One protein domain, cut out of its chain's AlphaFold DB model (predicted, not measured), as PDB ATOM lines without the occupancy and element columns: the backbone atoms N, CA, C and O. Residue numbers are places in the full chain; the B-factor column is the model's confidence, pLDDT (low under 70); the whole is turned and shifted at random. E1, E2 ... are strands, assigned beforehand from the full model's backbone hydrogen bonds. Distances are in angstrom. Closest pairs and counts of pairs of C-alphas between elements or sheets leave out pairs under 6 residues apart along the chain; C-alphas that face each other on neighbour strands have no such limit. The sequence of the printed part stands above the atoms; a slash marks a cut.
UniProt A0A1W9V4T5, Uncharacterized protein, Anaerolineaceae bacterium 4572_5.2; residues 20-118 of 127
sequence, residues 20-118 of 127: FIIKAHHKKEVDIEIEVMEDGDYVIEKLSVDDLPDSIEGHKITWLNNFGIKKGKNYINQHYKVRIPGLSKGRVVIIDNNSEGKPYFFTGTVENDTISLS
ATOM      1  N   PHE A  20     107.077 119.283 177.394       87.31
ATOM      2  CA  PHE A  20     106.269 120.476 177.151       87.31
ATOM      3  C   PHE A  20     104.904 120.088 176.586       87.31
ATOM      4  O   PHE A  20     104.800 119.135 175.825       87.31
ATOM      5  N   ILE A  21     103.857 120.842 176.925       88.44
ATOM      6  CA  ILE A  21     102.506 120.628 176.391       88.44
ATOM      7  C   ILE A  21     102.074 121.890 175.651       88.44
ATOM      8  O   ILE A  21     102.055 122.974 176.239       88.44
ATOM      9  N   ILE A  22     101.695 121.752 174.380       86.94
ATOM     10  CA  ILE A  22     101.068 122.825 173.605       86.94
ATOM     11  C   ILE A  22      99.571 122.563 173.558       86.94
ATOM     12  O   ILE A  22      99.129 121.567 172.991       86.94
ATOM     13  N   LYS A  23      98.792 123.485 174.125       85.88
ATOM     14  CA  LYS A  23      97.331 123.408 174.102       85.88
ATOM     15  C   LYS A  23      96.754 123.777 172.734       85.88
ATOM     16  O   LYS A  23      97.280 124.659 172.038       85.88
ATOM     17  N   ALA A  24      95.667 123.110 172.367       84.69
ATOM     18  CA  ALA A  24      94.825 123.496 171.247       84.69
ATOM     19  C   ALA A  24      94.239 124.894 171.487       84.69
ATOM     20  O   ALA A  24      93.811 125.231 172.592       84.69
ATOM     21  N   HIS A  25      94.228 125.715 170.443       78.81
ATOM     22  CA  HIS A  25      93.639 127.053 170.454       78.81
ATOM     23  C   HIS A  25      92.414 127.149 169.533       78.81
ATOM     24  O   HIS A  25      91.518 127.955 169.768       78.81
ATOM     25  N   HIS A  26      92.338 126.286 168.518       76.81
ATOM     26  CA  HIS A  26      91.233 126.219 167.564       76.81
ATOM     27  C   HIS A  26      90.598 124.825 167.552       76.81
ATOM     28  O   HIS A  26      91.258 123.839 167.856       76.81
ATOM     29  N   LYS A  27      89.327 124.722 167.130       77.88
ATOM     30  CA  LYS A  27      88.568 123.450 167.086       77.88
ATOM     31  C   LYS A  27      89.220 122.343 166.240       77.88
ATOM     32  O   LYS A  27      88.899 121.178 166.432       77.88
ATOM     33  N   LYS A  28      90.074 122.720 165.284       80.38
ATOM     34  CA  LYS A  28      90.821 121.815 164.393       80.38
ATOM     35  C   LYS A  28      92.156 121.338 164.982       80.38
ATOM     36  O   LYS A  28      92.761 120.426 164.433       80.38
ATOM     37  N   GLU A  29      92.622 121.974 166.054       86.31
ATOM     38  CA  GLU A  29      93.883 121.639 166.708       86.31
ATOM     39  C   GLU A  29      93.669 120.632 167.836       86.31
ATOM     40  O   GLU A  29      92.586 120.546 168.417       86.31
ATOM     41  N   VAL A  30      94.737 119.925 168.194       88.81
ATOM     42  CA  VAL A  30      94.772 119.046 169.367       88.81
ATOM     43  C   VAL A  30      95.900 119.452 170.305       88.81
ATOM     44  O   VAL A  30      96.887 120.078 169.899       88.81
ATOM     45  N   ASP A  31      95.740 119.090 171.574       90.31
ATOM     46  CA  ASP A  31      96.822 119.163 172.545       90.31
ATOM     47  C   ASP A  31      97.943 118.216 172.110       90.31
ATOM     48  O   ASP A  31      97.681 117.056 171.792       90.31
ATOM     49  N   ILE A  32      99.185 118.693 172.115       90.75
ATOM     50  CA  ILE A  32     100.357 117.862 171.815       90.75
ATOM     51  C   ILE A  32     101.372 117.937 172.944       90.75
ATOM     52  O   ILE A  32     101.497 118.964 173.620       90.75
ATOM     53  N   GLU A  33     102.120 116.855 173.116       91.88
ATOM     54  CA  GLU A  33     103.242 116.792 174.048       91.88
ATOM     55  C   GLU A  33     104.546 116.731 173.258       91.88
ATOM     56  O   GLU A  33     104.659 115.990 172.284       91.88
ATOM     57  N   ILE A  34     105.530 117.514 173.676       90.56
ATOM     58  CA  ILE A  34     106.859 117.577 173.075       90.56
ATOM     59  C   ILE A  34     107.860 117.150 174.138       90.56
ATOM     60  O   ILE A  34     107.873 117.713 175.232       90.56
ATOM     61  N   GLU A  35     108.713 116.189 173.812       91.75
ATOM     62  CA  GLU A  35     109.813 115.751 174.666       91.75
ATOM     63  C   GLU A  35     111.141 115.989 173.952       91.75
ATOM     64  O   GLU A  35     111.424 115.370 172.931       91.75
ATOM     65  N   VAL A  36     111.957 116.898 174.477       89.00
ATOM     66  CA  VAL A  36     113.299 117.172 173.951       89.00
ATOM     67  C   VAL A  36     114.286 116.217 174.613       89.00
ATOM     68  O   VAL A  36     114.321 116.131 175.833       89.00
ATOM     69  N   MET A  37     115.090 115.484 173.843       87.19
ATOM     70  CA  MET A  37     115.897 114.391 174.414       87.19
ATOM     71  C   MET A  37     117.116 114.899 175.208       87.19
ATOM     72  O   MET A  37     117.557 114.272 176.178       87.19
ATOM     73  N   GLU A  38     117.628 116.076 174.858       84.56
ATOM     74  CA  GLU A  38     118.799 116.690 175.490       84.56
ATOM     75  C   GLU A  38     118.435 117.667 176.612       84.56
ATOM     76  O   GLU A  38     117.316 118.170 176.701       84.56
ATOM     77  N   ASP A  39     119.394 117.930 177.500       81.62
ATOM     78  CA  ASP A  39     119.247 118.937 178.547       81.62
ATOM     79  C   ASP A  39     119.489 120.356 178.011       81.62
ATOM     80  O   ASP A  39     120.413 120.634 177.236       81.62
ATOM     81  N   GLY A  40     118.656 121.291 178.460       80.12
ATOM     82  CA  GLY A  40     118.775 122.692 178.090       80.12
ATOM     83  C   GLY A  40     117.576 123.531 178.505       80.12
ATOM     84  O   GLY A  40     116.525 123.017 178.888       80.12
ATOM     85  N   ASP A  41     117.756 124.844 178.393       84.00
ATOM     86  CA  ASP A  41     116.697 125.823 178.598       84.00
ATOM     87  C   ASP A  41     115.984 126.077 177.270       84.00
ATOM     88  O   ASP A  41     116.426 126.871 176.430       84.00
ATOM     89  N   TYR A  42     114.891 125.344 177.068       84.38
ATOM     90  CA  TYR A  42     114.106 125.408 175.844       84.38
ATOM     91  C   TYR A  42     112.917 126.357 175.972       84.38
ATOM     92  O   TYR A  42     112.243 126.428 177.001       84.38
ATOM     93  N   VAL A  43     112.621 127.049 174.876       85.00
ATOM     94  CA  VAL A  43     111.421 127.866 174.703       85.00
ATOM     95  C   VAL A  43     110.607 127.281 173.562       85.00
ATOM     96  O   VAL A  43     111.101 127.143 172.444       85.00
ATOM     97  N   ILE A  44     109.345 126.970 173.842       84.94
ATOM     98  CA  ILE A  44     108.392 126.498 172.843       84.94
ATOM     99  C   ILE A  44     107.499 127.667 172.438       84.94
ATOM    100  O   ILE A  44     106.886 128.329 173.279       84.94
ATOM    101  N   GLU A  45     107.413 127.924 171.142       85.69
ATOM    102  CA  GLU A  45     106.561 128.956 170.566       85.69
ATOM    103  C   GLU A  45     105.447 128.290 169.767       85.69
ATOM    104  O   GLU A  45     105.723 127.558 168.821       85.69
ATOM    105  N   LYS A  46     104.185 128.566 170.107       84.56
ATOM    106  CA  LYS A  46     103.066 128.181 169.244       84.56
ATOM    107  C   LYS A  46     103.046 129.085 168.006       84.56
ATOM    108  O   LYS A  46     103.298 130.288 168.086       84.56
ATOM    109  N   LEU A  47     102.763 128.503 166.854       84.62
ATOM    110  CA  LEU A  47     102.640 129.187 165.572       84.62
ATOM    111  C   LEU A  47     101.215 128.998 165.043       84.62
ATOM    112  O   LEU A  47     100.496 128.103 165.487       84.62
ATOM    113  N   SER A  48     100.783 129.864 164.126       83.88
ATOM    114  CA  SER A  48      99.467 129.702 163.507       83.88
ATOM    115  C   SER A  48      99.457 128.488 162.586       83.88
ATOM    116  O   SER A  48     100.407 128.274 161.832       83.88
ATOM    117  N   VAL A  49      98.359 127.742 162.597       85.75
ATOM    118  CA  VAL A  49      98.037 126.758 161.552       85.75
ATOM    119  C   VAL A  49      97.242 127.376 160.394       85.75
ATOM    120  O   VAL A  49      96.867 126.674 159.456       85.75
ATOM    121  N   ASP A  50      96.919 128.667 160.471       83.88
ATOM    122  CA  ASP A  50      96.220 129.377 159.402       83.88
ATOM    123  C   ASP A  50      97.172 129.699 158.249       83.88
ATOM    124  O   ASP A  50      98.370 129.904 158.453       83.88
ATOM    125  N   ASP A  51      96.621 129.747 157.037       83.56
ATOM    126  CA  ASP A  51      97.353 129.964 155.783       83.56
ATOM    127  C   ASP A  51      98.427 128.896 155.471       83.56
ATOM    128  O   ASP A  51      99.288 129.112 154.617       83.56
ATOM    129  N   LEU A  52      98.394 127.740 156.146       87.06
ATOM    130  CA  LEU A  52      99.195 126.576 155.761       87.06
ATOM    131  C   LEU A  52      98.560 125.862 154.551       87.06
ATOM    132  O   LEU A  52      97.333 125.884 154.423       87.06
ATOM    133  N   PRO A  53      99.355 125.195 153.689       88.44
ATOM    134  CA  PRO A  53      98.835 124.447 152.545       88.44
ATOM    135  C   PRO A  53      97.753 123.449 152.959       88.44
ATOM    136  O   PRO A  53      97.934 122.696 153.913       88.44
ATOM    137  N   ASP A  54      96.631 123.419 152.250       90.31
ATOM    138  CA  ASP A  54      95.511 122.515 152.542       90.31
ATOM    139  C   ASP A  54      95.656 121.138 151.873       90.31
ATOM    140  O   ASP A  54      94.870 120.223 152.137       90.31
ATOM    141  N   SER A  55      96.669 120.980 151.017       89.88
ATOM    142  CA  SER A  55      96.945 119.762 150.273       89.88
ATOM    143  C   SER A  55      98.423 119.608 149.895       89.88
ATOM    144  O   SER A  55      99.158 120.585 149.748       89.88
ATOM    145  N   ILE A  56      98.855 118.356 149.739       87.06
ATOM    146  CA  ILE A  56     100.156 117.950 149.188       87.06
ATOM    147  C   ILE A  56      99.924 116.741 148.283       87.06
ATOM    148  O   ILE A  56      99.236 115.805 148.679       87.06
ATOM    149  N   GLU A  57     100.447 116.774 147.054       87.19
ATOM    150  CA  GLU A  57     100.313 115.667 146.086       87.19
ATOM    151  C   GLU A  57      98.853 115.193 145.888       87.19
ATOM    152  O   GLU A  57      98.569 114.009 145.747       87.19
ATOM    153  N   GLY A  58      97.887 116.121 145.927       87.88
ATOM    154  CA  GLY A  58      96.454 115.810 145.801       87.88
ATOM    155  C   GLY A  58      95.797 115.229 147.063       87.88
ATOM    156  O   GLY A  58      94.581 115.028 147.085       87.88
ATOM    157  N   HIS A  59      96.552 115.006 148.138       88.75
ATOM    158  CA  HIS A  59      96.030 114.594 149.437       88.75
ATOM    159  C   HIS A  59      95.705 115.809 150.307       88.75
ATOM    160  O   HIS A  59      96.552 116.676 150.505       88.75
ATOM    161  N   LYS A  60      94.491 115.856 150.868       89.88
ATOM    162  CA  LYS A  60      94.102 116.891 151.837       89.88
ATOM    163  C   LYS A  60      94.899 116.753 153.133       89.88
ATOM    164  O   LYS A  60      95.063 115.645 153.642       89.88
ATOM    165  N   ILE A  61      95.321 117.882 153.691       88.12
ATOM    166  CA  ILE A  61      96.057 117.964 154.954       88.12
ATOM    167  C   ILE A  61      95.138 118.513 156.045       88.12
ATOM    168  O   ILE A  61      94.367 119.445 155.827       88.12
ATOM    169  N   THR A  62      95.242 117.952 157.249       87.88
ATOM    170  CA  THR A  62      94.659 118.535 158.464       87.88
ATOM    171  C   THR A  62      95.785 118.913 159.417       87.88
ATOM    172  O   THR A  62      96.457 118.042 159.964       87.88
ATOM    173  N   TRP A  63      95.999 120.214 159.617       87.50
ATOM    174  CA  TRP A  63      97.023 120.719 160.531       87.50
ATOM    175  C   TRP A  63      96.535 120.674 161.976       87.50
ATOM    176  O   TRP A  63      95.640 121.424 162.365       87.50
ATOM    177  N   LEU A  64      97.144 119.792 162.764       88.69
ATOM    178  CA  LEU A  64      96.770 119.543 164.158       88.69
ATOM    179  C   LEU A  64      97.481 120.477 165.145       88.69
ATOM    180  O   LEU A  64      96.963 120.751 166.229       88.69
ATOM    181  N   ASN A  65      98.672 120.954 164.786       88.75
ATOM    182  CA  ASN A  65      99.433 121.936 165.548       88.75
ATOM    183  C   ASN A  65     100.524 122.565 164.664       88.75
ATOM    184  O   ASN A  65     100.862 122.022 163.614       88.75
ATOM    185  N   ASN A  66     101.087 123.690 165.106       87.44
ATOM    186  CA  ASN A  66     102.265 124.312 164.508       87.44
ATOM    187  C   ASN A  66     103.069 124.994 165.621       87.44
ATOM    188  O   ASN A  66     102.505 125.717 166.448       87.44
ATOM    189  N   PHE A  67     104.374 124.750 165.675       87.75
ATOM    190  CA  PHE A  67     105.224 125.242 166.751       87.75
ATOM    191  C   PHE A  67     106.687 125.361 166.326       87.75
ATOM    192  O   PHE A  67     107.120 124.765 165.346       87.75
ATOM    193  N   GLY A  68     107.453 126.120 167.104       86.38
ATOM    194  CA  GLY A  68     108.906 126.171 167.019       86.38
ATOM    195  C   GLY A  68     109.539 125.913 168.381       86.38
ATOM    196  O   GLY A  68     109.029 126.375 169.402       86.38
ATOM    197  N   ILE A  69     110.658 125.190 168.396       86.69
ATOM    198  CA  ILE A  69     111.432 124.905 169.608       86.69
ATOM    199  C   ILE A  69     112.755 125.661 169.526       86.69
ATOM    200  O   ILE A  69     113.475 125.542 168.536       86.69
ATOM    201  N   LYS A  70     113.078 126.446 170.555       86.19
ATOM    202  CA  LYS A  70     114.293 127.264 170.618       86.19
ATOM    203  C   LYS A  70     115.148 126.933 171.829       86.19
ATOM    204  O   LYS A  70     114.609 126.663 172.896       86.19
ATOM    205  N   LYS A  71     116.466 127.055 171.676       85.62
ATOM    206  CA  LYS A  71     117.456 127.086 172.763       85.62
ATOM    207  C   LYS A  71     118.184 128.427 172.677       85.62
ATOM    208  O   LYS A  71     118.842 128.734 171.681       85.62
ATOM    209  N   GLY A  72     117.988 129.290 173.674       84.19
ATOM    210  CA  GLY A  72     118.392 130.696 173.574       84.19
ATOM    211  C   GLY A  72     117.639 131.435 172.456       84.19
ATOM    212  O   GLY A  72     116.413 131.526 172.483       84.19
ATOM    213  N   LYS A  73     118.362 131.989 171.471       82.44
ATOM    214  CA  LYS A  73     117.772 132.737 170.337       82.44
ATOM    215  C   LYS A  73     117.558 131.896 169.072       82.44
ATOM    216  O   LYS A  73     116.900 132.375 168.150       82.44
ATOM    217  N   ASN A  74     118.074 130.668 169.037       84.12
ATOM    218  CA  ASN A  74     118.109 129.829 167.841       84.12
ATOM    219  C   ASN A  74     117.059 128.721 167.919       84.12
ATOM    220  O   ASN A  74     116.785 128.213 169.008       84.12
ATOM    221  N   TYR A  75     116.490 128.345 166.771       85.12
ATOM    222  CA  TYR A  75     115.724 127.104 166.669       85.12
ATOM    223  C   TYR A  75     116.658 125.910 166.849       85.12
ATOM    224  O   TYR A  75     117.829 125.980 166.477       85.12
ATOM    225  N   ILE A  76     116.147 124.853 167.469       83.94
ATOM    226  CA  ILE A  76     116.929 123.642 167.696       83.94
ATOM    227  C   ILE A  76     116.945 122.772 166.438       83.94
ATOM    228  O   ILE A  76     115.966 122.732 165.699       83.94
ATOM    229  N   ASN A  77     118.036 122.042 166.260       82.00
ATOM    230  CA  ASN A  77     118.258 121.022 165.238       82.00
ATOM    231  C   ASN A  77     118.705 119.706 165.905       82.00
ATOM    232  O   ASN A  77     119.649 119.060 165.478       82.00
ATOM    233  N   GLN A  78     118.068 119.356 167.020       84.06
ATOM    234  CA  GLN A  78     118.411 118.200 167.860       84.06
ATOM    235  C   GLN A  78     117.180 117.330 168.099       84.06
ATOM    236  O   GLN A  78     116.055 117.814 168.015       84.06
ATOM    237  N   HIS A  79     117.401 116.068 168.469       88.56
ATOM    238  CA  HIS A  79     116.357 115.056 168.626       88.56
ATOM    239  C   HIS A  79     115.255 115.476 169.612       88.56
ATOM    240  O   HIS A  79     115.509 115.813 170.776       88.56
ATOM    241  N   TYR A  80     114.005 115.393 169.158       89.81
ATOM    242  CA  TYR A  80     112.823 115.486 170.009       89.81
ATOM    243  C   TYR A  80     111.717 114.525 169.562       89.81
ATOM    244  O   TYR A  80     111.691 114.028 168.437       89.81
ATOM    245  N   LYS A  81     110.780 114.259 170.468       92.12
ATOM    246  CA  LYS A  81     109.573 113.473 170.221       92.12
ATOM    247  C   LYS A  81     108.345 114.359 170.295       92.12
ATOM    248  O   LYS A  81     108.311 115.315 171.072       92.12
ATOM    249  N   VAL A  82     107.323 114.011 169.520       91.88
ATOM    250  CA  VAL A  82     106.019 114.677 169.546       91.88
ATOM    251  C   VAL A  82     104.933 113.627 169.675       91.88
ATOM    252  O   VAL A  82     104.770 112.793 168.788       91.88
ATOM    253  N   ARG A  83     104.172 113.679 170.766       92.38
ATOM    254  CA  ARG A  83     102.973 112.868 170.970       92.38
ATOM    255  C   ARG A  83     101.748 113.669 170.548       92.38
ATOM    256  O   ARG A  83     101.497 114.755 171.073       92.38
ATOM    257  N   ILE A  84     100.985 113.113 169.615       90.56
ATOM    258  CA  ILE A  84      99.782 113.710 169.035       90.56
ATOM    259  C   ILE A  84      98.631 112.718 169.246       90.56
ATOM    260  O   ILE A  84      98.544 111.732 168.519       90.56
ATOM    261  N   PRO A  85      97.743 112.931 170.230       87.94
ATOM    262  CA  PRO A  85      96.662 111.995 170.530       87.94
ATOM    263  C   PRO A  85      95.830 111.628 169.292       87.94
ATOM    264  O   PRO A  85      95.349 112.508 168.576       87.94
ATOM    265  N   GLY A  86      95.641 110.326 169.051       83.69
ATOM    266  CA  GLY A  86      94.868 109.806 167.918       83.69
ATOM    267  C   GLY A  86      95.624 109.720 166.587       83.69
ATOM    268  O   GLY A  86      95.005 109.411 165.566       83.69
ATOM    269  N   LEU A  87      96.938 109.967 166.578       84.19
ATOM    270  CA  LEU A  87      97.759 109.959 165.367       84.19
ATOM    271  C   LEU A  87      97.906 108.584 164.706       84.19
ATOM    272  O   LEU A  87      98.028 108.515 163.485       84.19
ATOM    273  N   SER A  88      97.844 107.498 165.478       75.06
ATOM    274  CA  SER A  88      98.006 106.101 165.027       75.06
ATOM    275  C   SER A  88      97.108 105.660 163.859       75.06
ATOM    276  O   SER A  88      97.288 104.568 163.327       75.06
ATOM    277  N   LYS A  89      96.147 106.486 163.432       70.81
ATOM    278  CA  LYS A  89      95.210 106.209 162.334       70.81
ATOM    279  C   LYS A  89      95.523 106.949 161.026       70.81
ATOM    280  O   LYS A  89      94.728 106.849 160.092       70.81
ATOM    281  N   GLY A  90      96.616 107.710 160.938       74.00
ATOM    282  CA  GLY A  90      96.874 108.606 159.804       74.00
ATOM    283  C   GLY A  90      98.325 108.671 159.335       74.00
ATOM    284  O   GLY A  90      99.228 108.095 159.934       74.00
ATOM    285  N   ARG A  91      98.540 109.405 158.235       81.94
ATOM    286  CA  ARG A  91      99.875 109.835 157.797       81.94
ATOM    287  C   ARG A  91     100.203 111.171 158.448       81.94
ATOM    288  O   ARG A  91      99.340 112.041 158.547       81.94
ATOM    289  N   VAL A  92     101.455 111.340 158.847       87.06
ATOM    290  CA  VAL A  92     101.953 112.587 159.425       87.06
ATOM    291  C   VAL A  92     102.501 113.461 158.303       87.06
ATOM    292  O   VAL A  92     103.295 113.003 157.485       87.06
ATOM    293  N   VAL A  93     102.083 114.724 158.277       87.06
ATOM    294  CA  VAL A  93     102.661 115.744 157.399       87.06
ATOM    295  C   VAL A  93     103.385 116.761 158.265       87.06
ATOM    296  O   VAL A  93     102.823 117.265 159.237       87.06
ATOM    297  N   ILE A  94     104.631 117.049 157.911       87.31
ATOM    298  CA  ILE A  94     105.485 118.013 158.599       87.31
ATOM    299  C   ILE A  94     105.751 119.170 157.648       87.31
ATOM    300  O   ILE A  94     105.996 118.967 156.465       87.31
ATOM    301  N   ILE A  95     105.685 120.386 158.172       84.19
ATOM    302  CA  ILE A  95     106.200 121.582 157.519       84.19
ATOM    303  C   ILE A  95     107.144 122.258 158.501       84.19
ATOM    304  O   ILE A  95     106.789 122.495 159.657       84.19
ATOM    305  N   ASP A  96     108.348 122.560 158.046       80.06
ATOM    306  CA  ASP A  96     109.386 123.161 158.871       80.06
ATOM    307  C   ASP A  96     110.189 124.195 158.063       80.06
ATOM    308  O   ASP A  96     109.934 124.441 156.880       80.06
ATOM    309  N   ASN A  97     111.140 124.847 158.730       71.19
ATOM    310  CA  ASN A  97     111.939 125.905 158.127       71.19
ATOM    311  C   ASN A  97     113.172 125.403 157.350       71.19
ATOM    312  O   ASN A  97     113.616 126.102 156.442       71.19
ATOM    313  N   ASN A  98     113.716 124.231 157.674       72.50
ATOM    314  CA  ASN A  98     114.834 123.624 156.944       72.50
ATOM    315  C   ASN A  98     114.380 123.137 155.561       72.50
ATOM    316  O   ASN A  98     115.120 123.263 154.591       72.50
ATOM    317  N   SER A  99     113.132 122.683 155.444       71.25
ATOM    318  CA  SER A  99     112.482 122.306 154.182       71.25
ATOM    319  C   SER A  99     111.980 123.510 153.369       71.25
ATOM    320  O   SER A  99     111.136 123.358 152.487       71.25
ATOM    321  N   GLU A 100     112.426 124.733 153.684       76.12
ATOM    322  CA  GLU A 100     111.960 125.994 153.075       76.12
ATOM    323  C   GLU A 100     110.434 126.223 153.186       76.12
ATOM    324  O   GLU A 100     109.831 126.978 152.412       76.12
ATOM    325  N   GLY A 101     109.778 125.568 154.149       76.50
ATOM    326  CA  GLY A 101     108.324 125.566 154.281       76.50
ATOM    327  C   GLY A 101     107.600 124.693 153.252       76.50
ATOM    328  O   GLY A 101     106.405 124.895 153.036       76.50
ATOM    329  N   LYS A 102     108.284 123.746 152.600       82.88
ATOM    330  CA  LYS A 102     107.639 122.700 151.797       82.88
ATOM    331  C   LYS A 102     107.108 121.611 152.740       82.88
ATOM    332  O   LYS A 102     107.880 121.117 153.561       82.88
ATOM    333  N   PRO A 103     105.814 121.246 152.670       85.62
ATOM    334  CA  PRO A 103     105.299 120.124 153.442       85.62
ATOM    335  C   PRO A 103     105.943 118.805 152.990       85.62
ATOM    336  O   PRO A 103     106.293 118.648 151.822       85.62
ATOM    337  N   TYR A 104     106.057 117.853 153.908       85.44
ATOM    338  CA  TYR A 104     106.670 116.547 153.696       85.44
ATOM    339  C   TYR A 104     105.866 115.457 154.406       85.44
ATOM    340  O   TYR A 104     105.421 115.646 155.542       85.44
ATOM    341  N   PHE A 105     105.698 114.303 153.758       87.31
ATOM    342  CA  PHE A 105     105.142 113.116 154.404       87.31
ATOM    343  C   PHE A 105     106.193 112.468 155.291       87.31
ATOM    344  O   PHE A 105     107.148 111.889 154.787       87.31
ATOM    345  N   PHE A 106     105.996 112.519 156.605       87.00
ATOM    346  CA  PHE A 106     106.875 111.834 157.542       87.00
ATOM    347  C   PHE A 106     106.835 110.324 157.294       87.00
ATOM    348  O   PHE A 106     105.766 109.711 157.279       87.00
ATOM    349  N   THR A 107     108.014 109.747 157.082       85.69
ATOM    350  CA  THR A 107     108.206 108.333 156.730       85.69
ATOM    351  C   THR A 107     108.691 107.484 157.903       85.69
ATOM    352  O   THR A 107     108.735 106.260 157.789       85.69
ATOM    353  N   GLY A 108     109.032 108.110 159.034       83.00
ATOM    354  CA  GLY A 108     109.424 107.404 160.246       83.00
ATOM    355  C   GLY A 108     108.255 106.690 160.932       83.00
ATOM    356  O   GLY A 108     107.077 106.885 160.618       83.00
ATOM    357  N   THR A 109     108.591 105.855 161.909       87.31
ATOM    358  CA  THR A 109     107.610 105.077 162.670       87.31
ATOM    359  C   THR A 109     106.770 105.975 163.581       87.31
ATOM    360  O   THR A 109     107.286 106.864 164.261       87.31
ATOM    361  N   VAL A 110     105.464 105.698 163.634       89.44
ATOM    362  CA  VAL A 110     104.547 106.245 164.640       89.44
ATOM    363  C   VAL A 110     104.309 105.174 165.705       89.44
ATOM    364  O   VAL A 110     103.675 104.158 165.427       89.44
ATOM    365  N   GLU A 111     104.775 105.402 166.931       89.81
ATOM    366  CA  GLU A 111     104.595 104.474 168.054       89.81
ATOM    367  C   GLU A 111     103.799 105.144 169.168       89.81
ATOM    368  O   GLU A 111     104.177 106.210 169.648       89.81
ATOM    369  N   ASN A 112     102.699 104.530 169.616       89.12
ATOM    370  CA  ASN A 112     101.868 105.070 170.702       89.12
ATOM    371  C   ASN A 112     101.501 106.552 170.491       89.12
ATOM    372  O   ASN A 112     101.716 107.383 171.380       89.12
ATOM    373  N   ASP A 113     100.994 106.880 169.298       91.00
ATOM    374  CA  ASP A 113     100.645 108.248 168.890       91.00
ATOM    375  C   ASP A 113     101.833 109.236 168.905       91.00
ATOM    376  O   ASP A 113     101.642 110.450 168.944       91.00
ATOM    377  N   THR A 114     103.070 108.733 168.896       91.19
ATOM    378  CA  THR A 114     104.293 109.533 169.022       91.19
ATOM    379  C   THR A 114     105.168 109.378 167.787       91.19
ATOM    380  O   THR A 114     105.422 108.264 167.334       91.19
ATOM    381  N   ILE A 115     105.656 110.505 167.271       91.00
ATOM    382  CA  ILE A 115     106.738 110.556 166.284       91.00
ATOM    383  C   ILE A 115     108.043 110.957 166.956       91.00
ATOM    384  O   ILE A 115     108.058 111.708 167.936       91.00
ATOM    385  N   SER A 116     109.140 110.467 166.401       90.06
ATOM    386  CA  SER A 116     110.501 110.781 166.813       90.06
ATOM    387  C   SER A 116     111.188 111.489 165.656       90.06
ATOM    388  O   SER A 116     111.267 110.908 164.581       90.06
ATOM    389  N   LEU A 117     111.649 112.720 165.878       86.94
ATOM    390  CA  LEU A 117     112.345 113.525 164.877       86.94
ATOM    391  C   LEU A 117     113.832 113.573 165.214       86.94
ATOM    392  O   LEU A 117     114.213 114.115 166.251       86.94
ATOM    393  N   SER A 118     114.647 112.981 164.353       82.31
ATOM    394  CA  SER A 118     116.088 112.752 164.499       82.31
ATOM    395  C   SER A 118     116.875 113.266 163.286       82.31
ATOM    396  O   SER A 118     116.296 113.854 162.379       82.31
TER     397      SER A 118
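What this domain is: This is residues 20 to 118 of the 127 residues of an uncharacterized protein of Anaerolineaceae bacterium 4572_5.2 (UniProt A0A1W9V4T5). With little regular structure, the domain is a trough: sheet E1, E2, E5, E6 makes one wall and hairpin E3 and E4 the other, with part of the loop of residues 84 to 113 across the open side. Of 99 printed residues, 26 are in six named strands, E1 to E6 along the chain; both sheets are antiparallel, the class all strand. It is compact, with radius of gyration of the C-alphas 13.2 A and spans 39 by 28 by 26 A.

How they stand to each other: E1, residues 20 to 22, and E2, residues 32 to 36, form a hairpin; N 20 and O 34 are 2.8 A apart. E2 is antiparallel to E5, residues 80 to 83; N 35 and O 81 are 2.9 A apart. E5 and E6, residues 114 to 117, form a hairpin; N 82 and O 115 are 2.9 A apart. E3, residues 42 to 46, and E4, residues 67 to 71, form another; N 43 and O 70 are 2.8 A apart. The closest C-alphas of E1 and E3, Ile 22 and Lys 46, are 7.2 A apart.

Where its parts are: E1 begins at C-alpha 20 (106.269, 120.476, 177.151); E6 ends at C-alpha 117 (112.345, 113.525, 164.877). E2, E3 and E4 measure 13.1 A, 13.2 A and 13.8 A.

The domain as a whole: The farthest C-alphas, Asp 39 and Gly 58, are 40.0 A apart. The printed part has no cut. Links E3 to E4 and E5 to E6 are long. No printed residue is under 70 in pLDDT.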